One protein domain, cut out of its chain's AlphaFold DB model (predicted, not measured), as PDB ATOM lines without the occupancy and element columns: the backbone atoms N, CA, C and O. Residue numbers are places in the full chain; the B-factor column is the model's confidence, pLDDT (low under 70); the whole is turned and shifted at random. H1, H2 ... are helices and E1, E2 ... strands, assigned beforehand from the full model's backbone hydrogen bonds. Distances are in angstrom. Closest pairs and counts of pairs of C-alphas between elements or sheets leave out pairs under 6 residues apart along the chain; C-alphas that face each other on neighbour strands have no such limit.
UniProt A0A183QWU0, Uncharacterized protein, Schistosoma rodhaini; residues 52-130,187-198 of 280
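AT A GLANCE: This is residues 52 to 130 and 187 to 198 of the 280 residues of an uncharacterized protein of Schistosoma rodhaini (UniProt A0A183QWU0). A small two-stranded sheet, E1 beside E2, packs on helix H4, which crosses H2, the longest helix; short H1 and H3 pack near opposite ends of H2. The 91 printed residues run H1, H2, H3, E1, H4, E2: mostly helix, a parallel sheet, compact with a radius of gyration of 13.3 A, spanning 38 by 29 by 19 A.

IN THESE COORDINATES: E1 is residues 105 to 109 and E2 187 to 191. H4 is 111 to 126, 22.9 A; H2 78 to 94, 24.2 A; H1 67 to 72, from C-alpha 67 at (140.344, 60.675, 83.791); H3 100 to 103. E2 ends at C-alpha 191 (139.505, 65.179, 97.400).

HOW THE PARTS SIT: E1 and E2 are parallel, 12 degrees; N 107 and O 188 are 2.9 A apart, within hydrogen-bond range. The closest C-alphas of H4 and E1 are Asn 114 and Ala 108, 5.4 A. H2 and H4 touch at Gly 84 and Val 116, closest C-alphas 4.0 A, a steep tilt of 53 degrees, the same way. H2 touches H1 with residues 79 to 80 alone, closest C-alphas Trp 79 and Leu 67, 6.1 A. H2 touches H3 with residues 88 to 92 alone, closest C-alphas Leu 91 and Pro 101, 5.8 A. In H1, H2 and H4 every O i to N i+4 pair is within range; H3 is too short for one.

THE WHOLE: Residues 131 to 186 are not printed; C-alphas 130 and 187 are 19.8 A apart. Residues 96, 98 to 100, 102, 129 and 130 have pLDDT under 70.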
ATOM      1  N   TRP A  52     130.340  51.524  90.165       87.62
ATOM      2  CA  TRP A  52     131.454  51.200  91.047       87.62
ATOM      3  C   TRP A  52     131.797  49.709  91.005       87.62
ATOM      4  O   TRP A  52     130.930  48.854  91.186       87.62
ATOM      5  N   ILE A  53     133.074  49.422  90.782       88.69
ATOM      6  CA  ILE A  53     133.673  48.095  90.837       88.69
ATOM      7  C   ILE A  53     134.342  47.963  92.201       88.69
ATOM      8  O   ILE A  53     135.148  48.810  92.589       88.69
ATOM      9  N   GLN A  54     133.997  46.906  92.926       87.75
ATOM     10  CA  GLN A  54     134.615  46.583  94.203       87.75
ATOM     11  C   GLN A  54     135.979  45.935  93.979       87.75
ATOM     12  O   GLN A  54     136.065  44.910  93.306       87.75
ATOM     13  N   LEU A  55     137.026  46.566  94.515       83.25
ATOM     14  CA  LEU A  55     138.384  46.020  94.535       83.25
ATOM     15  C   LEU A  55     138.667  45.318  95.866       83.25
ATOM     16  O   LEU A  55     139.272  44.254  95.867       83.25
ATOM     17  N   ASP A  56     138.189  45.895  96.973       82.62
ATOM     18  CA  ASP A  56     138.303  45.328  98.323       82.62
ATOM     19  C   ASP A  56     137.054  45.687  99.163       82.62
ATOM     20  O   ASP A  56     136.093  46.283  98.671       82.62
ATOM     21  N   THR A  57     137.025  45.312 100.440       83.25
ATOM     22  CA  THR A  57     135.923  45.553 101.384       83.25
ATOM     23  C   THR A  57     135.583  47.033 101.577       83.25
ATOM     24  O   THR A  57     134.407  47.369 101.734       83.25
ATOM     25  N   ASP A  58     136.576  47.915 101.520       85.94
ATOM     26  CA  ASP A  58     136.456  49.366 101.689       85.94
ATOM     27  C   ASP A  58     136.969  50.168 100.478       85.94
ATOM     28  O   ASP A  58     136.984  51.402 100.511       85.94
ATOM     29  N   LEU A  59     137.323  49.487  99.379       86.62
ATOM     30  CA  LEU A  59     137.887  50.097  98.176       86.62
ATOM     31  C   LEU A  59     137.012  49.858  96.939       86.62
ATOM     32  O   LEU A  59     136.811  48.729  96.483       86.62
ATOM     33  N   LEU A  60     136.541  50.959  96.351       89.69
ATOM     34  CA  LEU A  60     135.734  50.982  95.133       89.69
ATOM     35  C   LEU A  60     136.420  51.832  94.059       89.69
ATOM     36  O   LEU A  60     136.970  52.894  94.352       89.69
ATOM     37  N   THR A  61     136.331  51.407  92.800       90.31
ATOM     38  CA  THR A  61     136.847  52.151  91.644       90.31
ATOM     39  C   THR A  61     135.783  52.316  90.564       90.31
ATOM     40  O   THR A  61     134.957  51.433  90.354       90.31
ATOM     41  N   LEU A  62     135.812  53.435  89.840       89.06
ATOM     42  CA  LEU A  62     135.042  53.601  88.596       89.06
ATOM     43  C   LEU A  62     135.815  53.128  87.357       89.06
ATOM     44  O   LEU A  62     135.259  53.140  86.262       89.06
ATOM     45  N   ASN A  63     137.084  52.738  87.523       88.69
ATOM     46  CA  ASN A  63     137.986  52.329  86.447       88.69
ATOM     47  C   ASN A  63     138.004  53.314  85.259       88.69
ATOM     48  O   ASN A  63     137.607  52.991  84.140       88.69
ATOM     49  N   LEU A  64     138.455  54.544  85.525       88.56
ATOM     50  CA  LEU A  64     138.536  55.626  84.541       88.56
ATOM     51  C   LEU A  64     140.007  55.984  84.250       88.56
ATOM     52  O   LEU A  64     140.497  56.991  84.765       88.56
ATOM     53  N   PRO A  65     140.736  55.185  83.446       85.75
ATOM     54  CA  PRO A  65     142.181  55.349  83.257       85.75
ATOM     55  C   PRO A  65     142.570  56.670  82.577       85.75
ATOM     56  O   PRO A  65     143.636  57.211  82.855       85.75
ATOM     57  N   THR A  66     141.705  57.238  81.729       88.94
ATOM     58  CA  THR A  66     141.971  58.515  81.039       88.94
ATOM     59  C   THR A  66     141.547  59.743  81.846       88.94
ATOM     60  O   THR A  66     141.848  60.866  81.451       88.94
ATOM     61  N   LEU A  67     140.892  59.565  83.004       90.69
ATOM     62  CA  LEU A  67     140.344  60.675  83.791       90.69
ATOM     63  C   LEU A  67     141.407  61.718  84.131       90.69
ATOM     64  O   LEU A  67     141.131  62.915  84.072       90.69
ATOM     65  N   PHE A  68     142.617  61.274  84.489       92.06
ATOM     66  CA  PHE A  68     143.680  62.189  84.888       92.06
ATOM     67  C   PHE A  68     144.112  63.094  83.729       92.06
ATOM     68  O   PHE A  68     144.152  64.312  83.897       92.06
ATOM     69  N   SER A  69     144.392  62.532  82.549       93.81
ATOM     70  CA  SER A  69     144.769  63.325  81.375       93.81
ATOM     71  C   SER A  69     143.625  64.225  80.919       93.81
ATOM     72  O   SER A  69     143.828  65.420  80.713       93.81
ATOM     73  N   ASP A  70     142.417  63.677  80.816       93.69
ATOM     74  CA  ASP A  70     141.251  64.380  80.278       93.69
ATOM     75  C   ASP A  70     140.907  65.602  81.140       93.69
ATOM     76  O   ASP A  70     140.718  66.707  80.631       93.69
ATOM     77  N   TYR A  71     140.927  65.447  82.464       95.06
ATOM     78  CA  TYR A  71     140.627  66.551  83.366       95.06
ATOM     79  C   TYR A  71     141.822  67.489  83.598       95.06
ATOM     80  O   TYR A  71     141.686  68.703  83.443       95.06
ATOM     81  N   TYR A  72     142.996  66.978  83.987       94.06
ATOM     82  CA  TYR A  72     144.101  67.850  84.413       94.06
ATOM     83  C   TYR A  72     144.878  68.465  83.243       94.06
ATOM     84  O   TYR A  72     145.436  69.547  83.424       94.06
ATOM     85  N   LEU A  73     144.894  67.836  82.059       94.62
ATOM     86  CA  LEU A  73     145.541  68.401  80.865       94.62
ATOM     87  C   LEU A  73     144.545  69.136  79.964       94.62
ATOM     88  O   LEU A  73     144.838  70.246  79.524       94.62
ATOM     89  N   TYR A  74     143.374  68.544  79.704       95.31
ATOM     90  CA  TYR A  74     142.409  69.086  78.736       95.31
ATOM     91  C   TYR A  74     141.229  69.831  79.364       95.31
ATOM     92  O   TYR A  74     140.429  70.417  78.633       95.31
ATOM     93  N   LYS A  75     141.126  69.854  80.701       94.06
ATOM     94  CA  LYS A  75     140.016  70.486  81.434       94.06
ATOM     95  C   LYS A  75     138.646  69.961  80.996       94.06
ATOM     96  O   LYS A  75     137.665  70.702  80.970       94.06
ATOM     97  N   ASP A  76     138.566  68.665  80.703       93.56
ATOM     98  CA  ASP A  76     137.293  67.992  80.478       93.56
ATOM     99  C   ASP A  76     136.630  67.625  81.817       93.56
ATOM    100  O   ASP A  76     137.078  66.753  82.567       93.56
ATOM    101  N   TYR A  77     135.526  68.303  82.119       93.00
ATOM    102  CA  TYR A  77     134.741  68.116  83.338       93.00
ATOM    103  C   TYR A  77     133.750  66.940  83.253       93.00
ATOM    104  O   TYR A  77     133.079  66.646  84.250       93.00
ATOM    105  N   CYS A  78     133.654  66.248  82.110       89.94
ATOM    106  CA  CYS A  78     132.719  65.139  81.915       89.94
ATOM    107  C   CYS A  78     132.950  64.003  82.921       89.94
ATOM    108  O   CYS A  78     131.989  63.513  83.516       89.94
ATOM    109  N   TRP A  79     134.205  63.612  83.165       91.38
ATOM    110  CA  TRP A  79     134.515  62.512  84.083       91.38
ATOM    111  C   TRP A  79     134.237  62.832  85.559       91.38
ATOM    112  O   TRP A  79     133.540  62.040  86.197       91.38
ATOM    113  N   PRO A  80     134.692  63.969  86.130       93.81
ATOM    114  CA  PRO A  80     134.304  64.355  87.488       93.81
ATOM    115  C   PRO A  80     132.786  64.479  87.662       93.81
ATOM    116  O   PRO A  80     132.237  64.055  88.679       93.81
ATOM    117  N   HIS A  81     132.092  65.019  86.658       93.06
ATOM    118  CA  HIS A  81     130.636  65.114  86.684       93.06
ATOM    119  C   HIS A  81     129.979  63.729  86.726       93.06
ATOM    120  O   HIS A  81     129.131  63.466  87.584       93.06
ATOM    121  N   TYR A  82     130.418  62.832  85.843       90.81
ATOM    122  CA  TYR A  82     129.963  61.449  85.782       90.81
ATOM    123  C   TYR A  82     130.204  60.707  87.106       90.81
ATOM    124  O   TYR A  82     129.288  60.077  87.640       90.81
ATOM    125  N   MET A  83     131.392  60.866  87.695       92.44
ATOM    126  CA  MET A  83     131.724  60.319  89.012       92.44
ATOM    127  C   MET A  83     130.758  60.812  90.095       92.44
ATOM    128  O   MET A  83     130.312  60.023  90.924       92.44
ATOM    129  N   GLY A  84     130.380  62.094  90.067       92.69
ATOM    130  CA  GLY A  84     129.375  62.648  90.977       92.69
ATOM    131  C   GLY A  84     127.994  62.009  90.821       92.69
ATOM    132  O   GLY A  84     127.340  61.705  91.820       92.69
ATOM    133  N   MET A  85     127.557  61.756  89.585       90.69
ATOM    134  CA  MET A  85     126.279  61.081  89.326       90.69
ATOM    135  C   MET A  85     126.266  59.641  89.852       90.69
ATOM    136  O   MET A  85     125.313  59.241  90.525       90.69
ATOM    137  N   GLU A  86     127.324  58.869  89.588       90.56
ATOM    138  CA  GLU A  86     127.430  57.489  90.077       90.56
ATOM    139  C   GLU A  86     127.621  57.418  91.590       90.56
ATOM    140  O   GLU A  86     127.107  56.504  92.234       90.56
ATOM    141  N   LEU A  87     128.315  58.386  92.193       91.06
ATOM    142  CA  LEU A  87     128.407  58.494  93.646       91.06
ATOM    143  C   LEU A  87     127.034  58.787  94.263       91.06
ATOM    144  O   LEU A  87     126.667  58.170  95.258       91.06
ATOM    145  N   GLY A  88     126.237  59.664  93.647       90.00
ATOM    146  CA  GLY A  88     124.852  59.907  94.059       90.00
ATOM    147  C   GLY A  88     123.991  58.640  94.007       90.00
ATOM    148  O   GLY A  88     123.268  58.347  94.962       90.00
ATOM    149  N   ARG A  89     124.118  57.849  92.932       88.31
ATOM    150  CA  ARG A  89     123.452  56.542  92.804       88.31
ATOM    151  C   ARG A  89     123.917  55.560  93.877       88.31
ATOM    152  O   ARG A  89     123.073  54.926  94.503       88.31
ATOM    153  N   LEU A  90     125.226  55.455  94.107       87.75
ATOM    154  CA  LEU A  90     125.793  54.584  95.138       87.75
ATOM    155  C   LEU A  90     125.246  54.948  96.518       87.75
ATOM    156  O   LEU A  90     124.726  54.077  97.203       87.75
ATOM    157  N   LEU A  91     125.269  56.233  96.881       87.56
ATOM    158  CA  LEU A  91     124.760  56.718  98.165       87.56
ATOM    159  C   LEU A  91     123.276  56.398  98.365       87.56
ATOM    160  O   LEU A  91     122.867  56.108  99.488       87.56
ATOM    161  N   LYS A  92     122.474  56.424  97.294       85.19
ATOM    162  CA  LYS A  92     121.067  56.006  97.343       85.19
ATOM    163  C   LYS A  92     120.928  54.503  97.595       85.19
ATOM    164  O   LYS A  92     120.055  54.109  98.352       85.19
ATOM    165  N   LEU A  93     121.771  53.680  96.972       84.12
ATOM    166  CA  LEU A  93     121.737  52.220  97.128       84.12
ATOM    167  C   LEU A  93     122.263  51.754  98.490       84.12
ATOM    168  O   LEU A  93     121.759  50.778  99.034       84.12
ATOM    169  N   THR A  94     123.277  52.426  99.035       81.00
ATOM    170  CA  THR A  94     123.905  52.038 100.306       81.00
ATOM    171  C   THR A  94     123.150  52.541 101.530       81.00
ATOM    172  O   THR A  94     123.421  52.092 102.641       81.00
ATOM    173  N   SER A  95     122.253  53.510 101.360       75.38
ATOM    174  CA  SER A  95     121.553  54.133 102.477       75.38
ATOM    175  C   SER A  95     120.139  53.588 102.624       75.38
ATOM    176  O   SER A  95     119.414  53.443 101.651       75.38
ATOM    177  N   GLU A  96     119.713  53.378 103.866       67.88
ATOM    178  CA  GLU A  96     118.367  52.881 104.196       67.88
ATOM    179  C   GLU A  96     117.253  53.918 103.933       67.88
ATOM    180  O   GLU A  96     116.072  53.585 103.967       67.88
ATOM    181  N   SER A  97     117.611  55.186 103.690       71.06
ATOM    182  CA  SER A  97     116.673  56.292 103.469       71.06
ATOM    183  C   SER A  97     116.716  56.791 102.027       71.06
ATOM    184  O   SER A  97     117.783  57.137 101.519       71.06
ATOM    185  N   ASP A  98     115.543  56.959 101.412       63.19
ATOM    186  CA  ASP A  98     115.408  57.511 100.057       63.19
ATOM    187  C   ASP A  98     115.976  58.936  99.920       63.19
ATOM    188  O   ASP A  98     116.441  59.317  98.846       63.19
ATOM    189  N   LEU A  99     115.997  59.721 101.006       64.69
ATOM    190  CA  LEU A  99     116.548  61.083 101.030       64.69
ATOM    191  C   LEU A  99     118.052  61.127 101.340       64.69
ATOM    192  O   LEU A  99     118.617  62.216 101.474       64.69
ATOM    193  N   ALA A 100     118.726  59.984 101.457       68.50
ATOM    194  CA  ALA A 100     120.110  59.950 101.912       68.50
ATOM    195  C   ALA A 100     121.085  60.800 101.078       68.50
ATOM    196  O   ALA A 100     121.836  61.553 101.699       68.50
ATOM    197  N   PRO A 101     121.046  60.813  99.726       72.31
ATOM    198  CA  PRO A 101     121.932  61.674  98.937       72.31
ATOM    199  C   PRO A 101     121.759  63.173  99.237       72.31
ATOM    200  O   PRO A 101     122.724  63.930  99.166       72.31
ATOM    201  N   MET A 102     120.544  63.595  99.615       69.69
ATOM    202  CA  MET A 102     120.220  64.979  99.991       69.69
ATOM    203  C   MET A 102     120.623  65.316 101.430       69.69
ATOM    204  O   MET A 102     120.947  66.464 101.726       69.69
ATOM    205  N   GLY A 103     120.590  64.325 102.323       72.75
ATOM    206  CA  GLY A 103     121.003  64.467 103.718       72.75
ATOM    207  C   GLY A 103     122.519  64.392 103.930       72.75
ATOM    208  O   GLY A 103     122.992  64.807 104.988       72.75
ATOM    209  N   CYS A 104     123.280  63.886 102.953       81.38
ATOM    210  CA  CYS A 104     124.737  63.760 103.023       81.38
ATOM    211  C   CYS A 104     125.425  65.109 103.267       81.38
ATOM    212  O   CYS A 104     125.235  66.081 102.529       81.38
ATOM    213  N   ARG A 105     126.332  65.147 104.246       87.38
ATOM    214  CA  ARG A 105     127.257  66.277 104.402       87.38
ATOM    215  C   ARG A 105     128.425  66.073 103.450       87.38
ATOM    216  O   ARG A 105     129.289  65.245 103.716       87.38
ATOM    217  N   ILE A 106     128.430  66.798 102.335       91.25
ATOM    218  CA  ILE A 106     129.467  66.687 101.303       91.25
ATOM    219  C   ILE A 106     130.456  67.841 101.467       91.25
ATOM    220  O   ILE A 106     130.066  69.006 101.367       91.25
ATOM    221  N   HIS A 107     131.730  67.518 101.684       94.62
ATOM    222  CA  HIS A 107     132.823  68.488 101.659       94.62
ATOM    223  C   HIS A 107     133.747  68.182 100.488       94.62
ATOM    224  O   HIS A 107     134.289  67.083 100.374       94.62
ATOM    225  N   ALA A 108     133.901  69.175  99.622       96.44
ATOM    226  CA  ALA A 108     134.696  69.094  98.415       96.44
ATOM    227  C   ALA A 108     135.965  69.936  98.561       96.44
ATOM    228  O   ALA A 108     135.905  71.093  98.980       96.44
ATOM    229  N   PHE A 109     137.106  69.351  98.208       96.75
ATOM    230  CA  PHE A 109     138.407  70.004  98.239       96.75
ATOM    231  C   PHE A 109     139.030  69.965  96.841       96.75
ATOM    232  O   PHE A 109     139.275  68.890  96.287       96.75
ATOM    233  N   GLY A 110     139.266  71.144  96.267       94.75
ATOM    234  CA  GLY A 110     139.775  71.328  94.904       94.75
ATOM    235  C   GLY A 110     138.682  71.451  93.834       94.75
ATOM    236  O   GLY A 110     137.492  71.242  94.085       94.75
ATOM    237  N   GLU A 111     139.095  71.849  92.633       94.19
ATOM    238  CA  GLU A 111     138.188  72.198  91.535       94.19
ATOM    239  C   GLU A 111     137.405  70.975  91.023       94.19
ATOM    240  O   GLU A 111     136.179  71.032  90.894       94.19
ATOM    241  N   ALA A 112     138.089  69.845  90.810       95.00
ATOM    242  CA  ALA A 112     137.484  68.609  90.307       95.00
ATOM    243  C   ALA A 112     136.397  68.100  91.260       95.00
ATOM    244  O   ALA A 112     135.298  67.725  90.856       95.00
ATOM    245  N   SER A 113     136.701  68.142  92.552       95.69
ATOM    246  CA  SER A 113     135.819  67.713  93.630       95.69
ATOM    247  C   SER A 113     134.529  68.535  93.708       95.69
ATOM    248  O   SER A 113     133.448  67.982  93.921       95.69
ATOM    249  N   ASN A 114     134.593  69.847  93.458       95.75
ATOM    250  CA  ASN A 114     133.388  70.680  93.413       95.75
ATOM    251  C   ASN A 114     132.438  70.255  92.283       95.75
ATOM    252  O   ASN A 114     131.217  70.271  92.453       95.75
ATOM    253  N   VAL A 115     132.987  69.819  91.148       96.38
ATOM    254  CA  VAL A 115     132.206  69.320  90.006       96.38
ATOM    255  C   VAL A 115     131.544  67.984  90.348       96.38
ATOM    256  O   VAL A 115     130.374  67.776  90.027       96.38
ATOM    257  N   VAL A 116     132.246  67.114  91.078       95.81
ATOM    258  CA  VAL A 116     131.692  65.859  91.620       95.81
ATOM    259  C   VAL A 116     130.533  66.158  92.568       95.81
ATOM    260  O   VAL A 116     129.453  65.584  92.428       95.81
ATOM    261  N   ALA A 117     130.705  67.105  93.494       94.69
ATOM    262  CA  ALA A 117     129.646  67.518  94.412       94.69
ATOM    263  C   ALA A 117     128.421  68.083  93.670       94.69
ATOM    264  O   ALA A 117     127.280  67.797  94.047       94.69
ATOM    265  N   ALA A 118     128.633  68.842  92.592       94.06
ATOM    266  CA  ALA A 118     127.556  69.298  91.716       94.06
ATOM    267  C   ALA A 118     126.860  68.128  90.993       94.06
ATOM    268  O   ALA A 118     125.632  68.121  90.905       94.06
ATOM    269  N   GLY A 119     127.609  67.115  90.544       93.75
ATOM    270  CA  GLY A 119     127.065  65.884  89.959       93.75
ATOM    271  C   GLY A 119     126.169  65.104  90.929       93.75
ATOM    272  O   GLY A 119     125.070  64.697  90.550       93.75
ATOM    273  N   ILE A 120     126.565  64.985  92.203       92.31
ATOM    274  CA  ILE A 120     125.735  64.355  93.250       92.31
ATOM    275  C   ILE A 120     124.420  65.127  93.427       92.31
ATOM    276  O   ILE A 120     123.340  64.535  93.475       92.31
ATOM    277  N   ARG A 121     124.483  66.464  93.485       90.50
ATOM    278  CA  ARG A 121     123.283  67.315  93.591       90.50
ATOM    279  C   ARG A 121     122.379  67.173  92.370       90.50
ATOM    280  O   ARG A 121     121.163  67.082  92.527       90.50
ATOM    281  N   LEU A 122     122.953  67.114  91.169       91.19
ATOM    282  CA  LEU A 122     122.188  66.904  89.942       91.19
ATOM    283  C   LEU A 122     121.478  65.548  89.954       91.19
ATOM    284  O   LEU A 122     120.301  65.481  89.603       91.19
ATOM    285  N   TYR A 123     122.149  64.493  90.419       90.00
ATOM    286  CA  TYR A 123     121.525  63.184  90.594       90.00
ATOM    287  C   TYR A 123     120.304  63.252  91.523       90.00
ATOM    288  O   TYR A 123     119.271  62.646  91.228       90.00
ATOM    289  N   CYS A 124     120.378  64.026  92.611       87.00
ATOM    290  CA  CYS A 124     119.249  64.207  93.527       87.00
ATOM    291  C   CYS A 124     118.046  64.871  92.840       87.00
ATOM    292  O   CYS A 124     116.907  64.439  93.033       87.00
ATOM    293  N   ILE A 125     118.302  65.884  92.008       87.00
ATOM    294  CA  ILE A 125     117.269  66.571  91.219       87.00
ATOM    295  C   ILE A 125     116.648  65.603  90.203       87.00
ATOM    296  O   ILE A 125     115.427  65.483  90.133       87.00
ATOM    297  N   GLN A 126     117.473  64.872  89.447       85.19
ATOM    298  CA  GLN A 126     117.011  63.921  88.427       85.19
ATOM    299  C   GLN A 126     116.243  62.735  89.017       85.19
ATOM    300  O   GLN A 126     115.317  62.225  88.393       85.19
ATOM    301  N   SER A 127     116.599  62.312  90.230       80.94
ATOM    302  CA  SER A 127     115.928  61.217  90.936       80.94
ATOM    303  C   SER A 127     114.573  61.612  91.533       80.94
ATOM    304  O   SER A 127     113.944  60.778  92.181       80.94
ATOM    305  N   GLY A 128     114.136  62.867  91.364       73.94
ATOM    306  CA  GLY A 128     112.881  63.380  91.919       73.94
ATOM    307  C   GLY A 128     112.900  63.573  93.438       73.94
ATOM    308  O   GLY A 128     111.850  63.794  94.032       73.94
ATOM    309  N   LEU A 129     114.078  63.506  94.077       67.56
ATOM    310  CA  LEU A 129     114.238  63.692  95.528       67.56
ATOM    311  C   LEU A 129     114.106  65.163  95.948       67.56
ATOM    312  O   LEU A 129     113.936  65.461  97.127       67.56
ATOM    313  N   VAL A 130     114.181  66.082  94.985       61.09
ATOM    314  CA  VAL A 130     113.945  67.514  95.167       61.09
ATOM    315  C   VAL A 130     112.719  67.892  94.343       61.09
ATOM    316  O   VAL A 130     112.775  67.845  93.113       61.09
ATOM    317  N   LEU A 187     128.865  61.425 106.098       88.88
ATOM    318  CA  LEU A 187     129.854  62.428 105.725       88.88
ATOM    319  C   LEU A 187     130.602  61.927 104.491       88.88
ATOM    320  O   LEU A 187     131.226  60.872 104.541       88.88
ATOM    321  N   VAL A 188     130.563  62.700 103.410       91.44
ATOM    322  CA  VAL A 188     131.283  62.402 102.170       91.44
ATOM    323  C   VAL A 188     132.362  63.460 101.991       91.44
ATOM    324  O   VAL A 188     132.064  64.645 101.836       91.44
ATOM    325  N   LEU A 189     133.623  63.037 102.036       95.19
ATOM    326  CA  LEU A 189     134.771  63.891 101.752       95.19
ATOM    327  C   LEU A 189     135.288  63.550 100.358       95.19
ATOM    328  O   LEU A 189     135.619  62.398 100.091       95.19
ATOM    329  N   VAL A 190     135.351  64.542  99.477       96.00
ATOM    330  CA  VAL A 190     135.843  64.363  98.109       96.00
ATOM    331  C   VAL A 190     137.106  65.194  97.938       96.00
ATOM    332  O   VAL A 190     137.074  66.420  98.062       96.00
ATOM    333  N   PHE A 191     138.212  64.537  97.608       96.25
ATOM    334  CA  PHE A 191     139.505  65.179  97.400       96.25
ATOM    335  C   PHE A 191     139.868  65.179  95.919       96.25
ATOM    336  O   PHE A 191     139.710  64.172  95.231       96.25
ATOM    337  N   SER A 192     140.356  66.316  95.436       95.50
ATOM    338  CA  SER A 192     140.957  66.426  94.108       95.50
ATOM    339  C   SER A 192     142.431  66.003  94.171       95.50
ATOM    340  O   SER A 192     143.089  66.169  95.199       95.50
ATOM    341  N   ARG A 193     142.957  65.426  93.084       93.31
ATOM    342  CA  ARG A 193     144.338  64.908  93.018       93.31
ATOM    343  C   ARG A 193     145.377  66.028  93.053       93.31
ATOM    344  O   ARG A 193     146.482  65.802  93.526       93.31
ATOM    345  N   ASP A 194     145.020  67.219  92.582       93.38
ATOM    346  CA  ASP A 194     145.865  68.418  92.586       93.38
ATOM    347  C   ASP A 194     146.213  68.954  93.979       93.38
ATOM    348  O   ASP A 194     147.133  69.755  94.120       93.38
ATOM    349  N   LEU A 195     145.529  68.473  95.018       93.94
ATOM    350  CA  LEU A 195     145.881  68.762  96.407       93.94
ATOM    351  C   LEU A 195     147.187  68.086  96.841       93.94
ATOM    352  O   LEU A 195     147.807  68.522  97.808       93.94
ATOM    353  N   ASP A 196     147.591  67.020  96.152       95.00
ATOM    354  CA  ASP A 196     148.795  66.263  96.458       95.00
ATOM    355  C   ASP A 196     149.315  65.595  95.181       95.00
ATOM    356  O   ASP A 196     148.867  64.523  94.792       95.00
ATOM    357  N   TYR A 197     150.277  66.210  94.500       92.88
ATOM    358  CA  TYR A 197     150.950  65.570  93.364       92.88
ATOM    359  C   TYR A 197     152.139  64.706  93.778       92.88
ATOM    360  O   TYR A 197     152.664  63.971  92.949       92.88
ATOM    361  N   VAL A 198     152.584  64.799  95.032       95.38
ATOM    362  CA  VAL A 198     153.849  64.199  95.465       95.38
ATOM    363  C   VAL A 198     153.653  62.724  95.775       95.38
ATOM    364  O   VAL A 198     154.403  61.902  95.263       95.38
TER     365      VAL A 198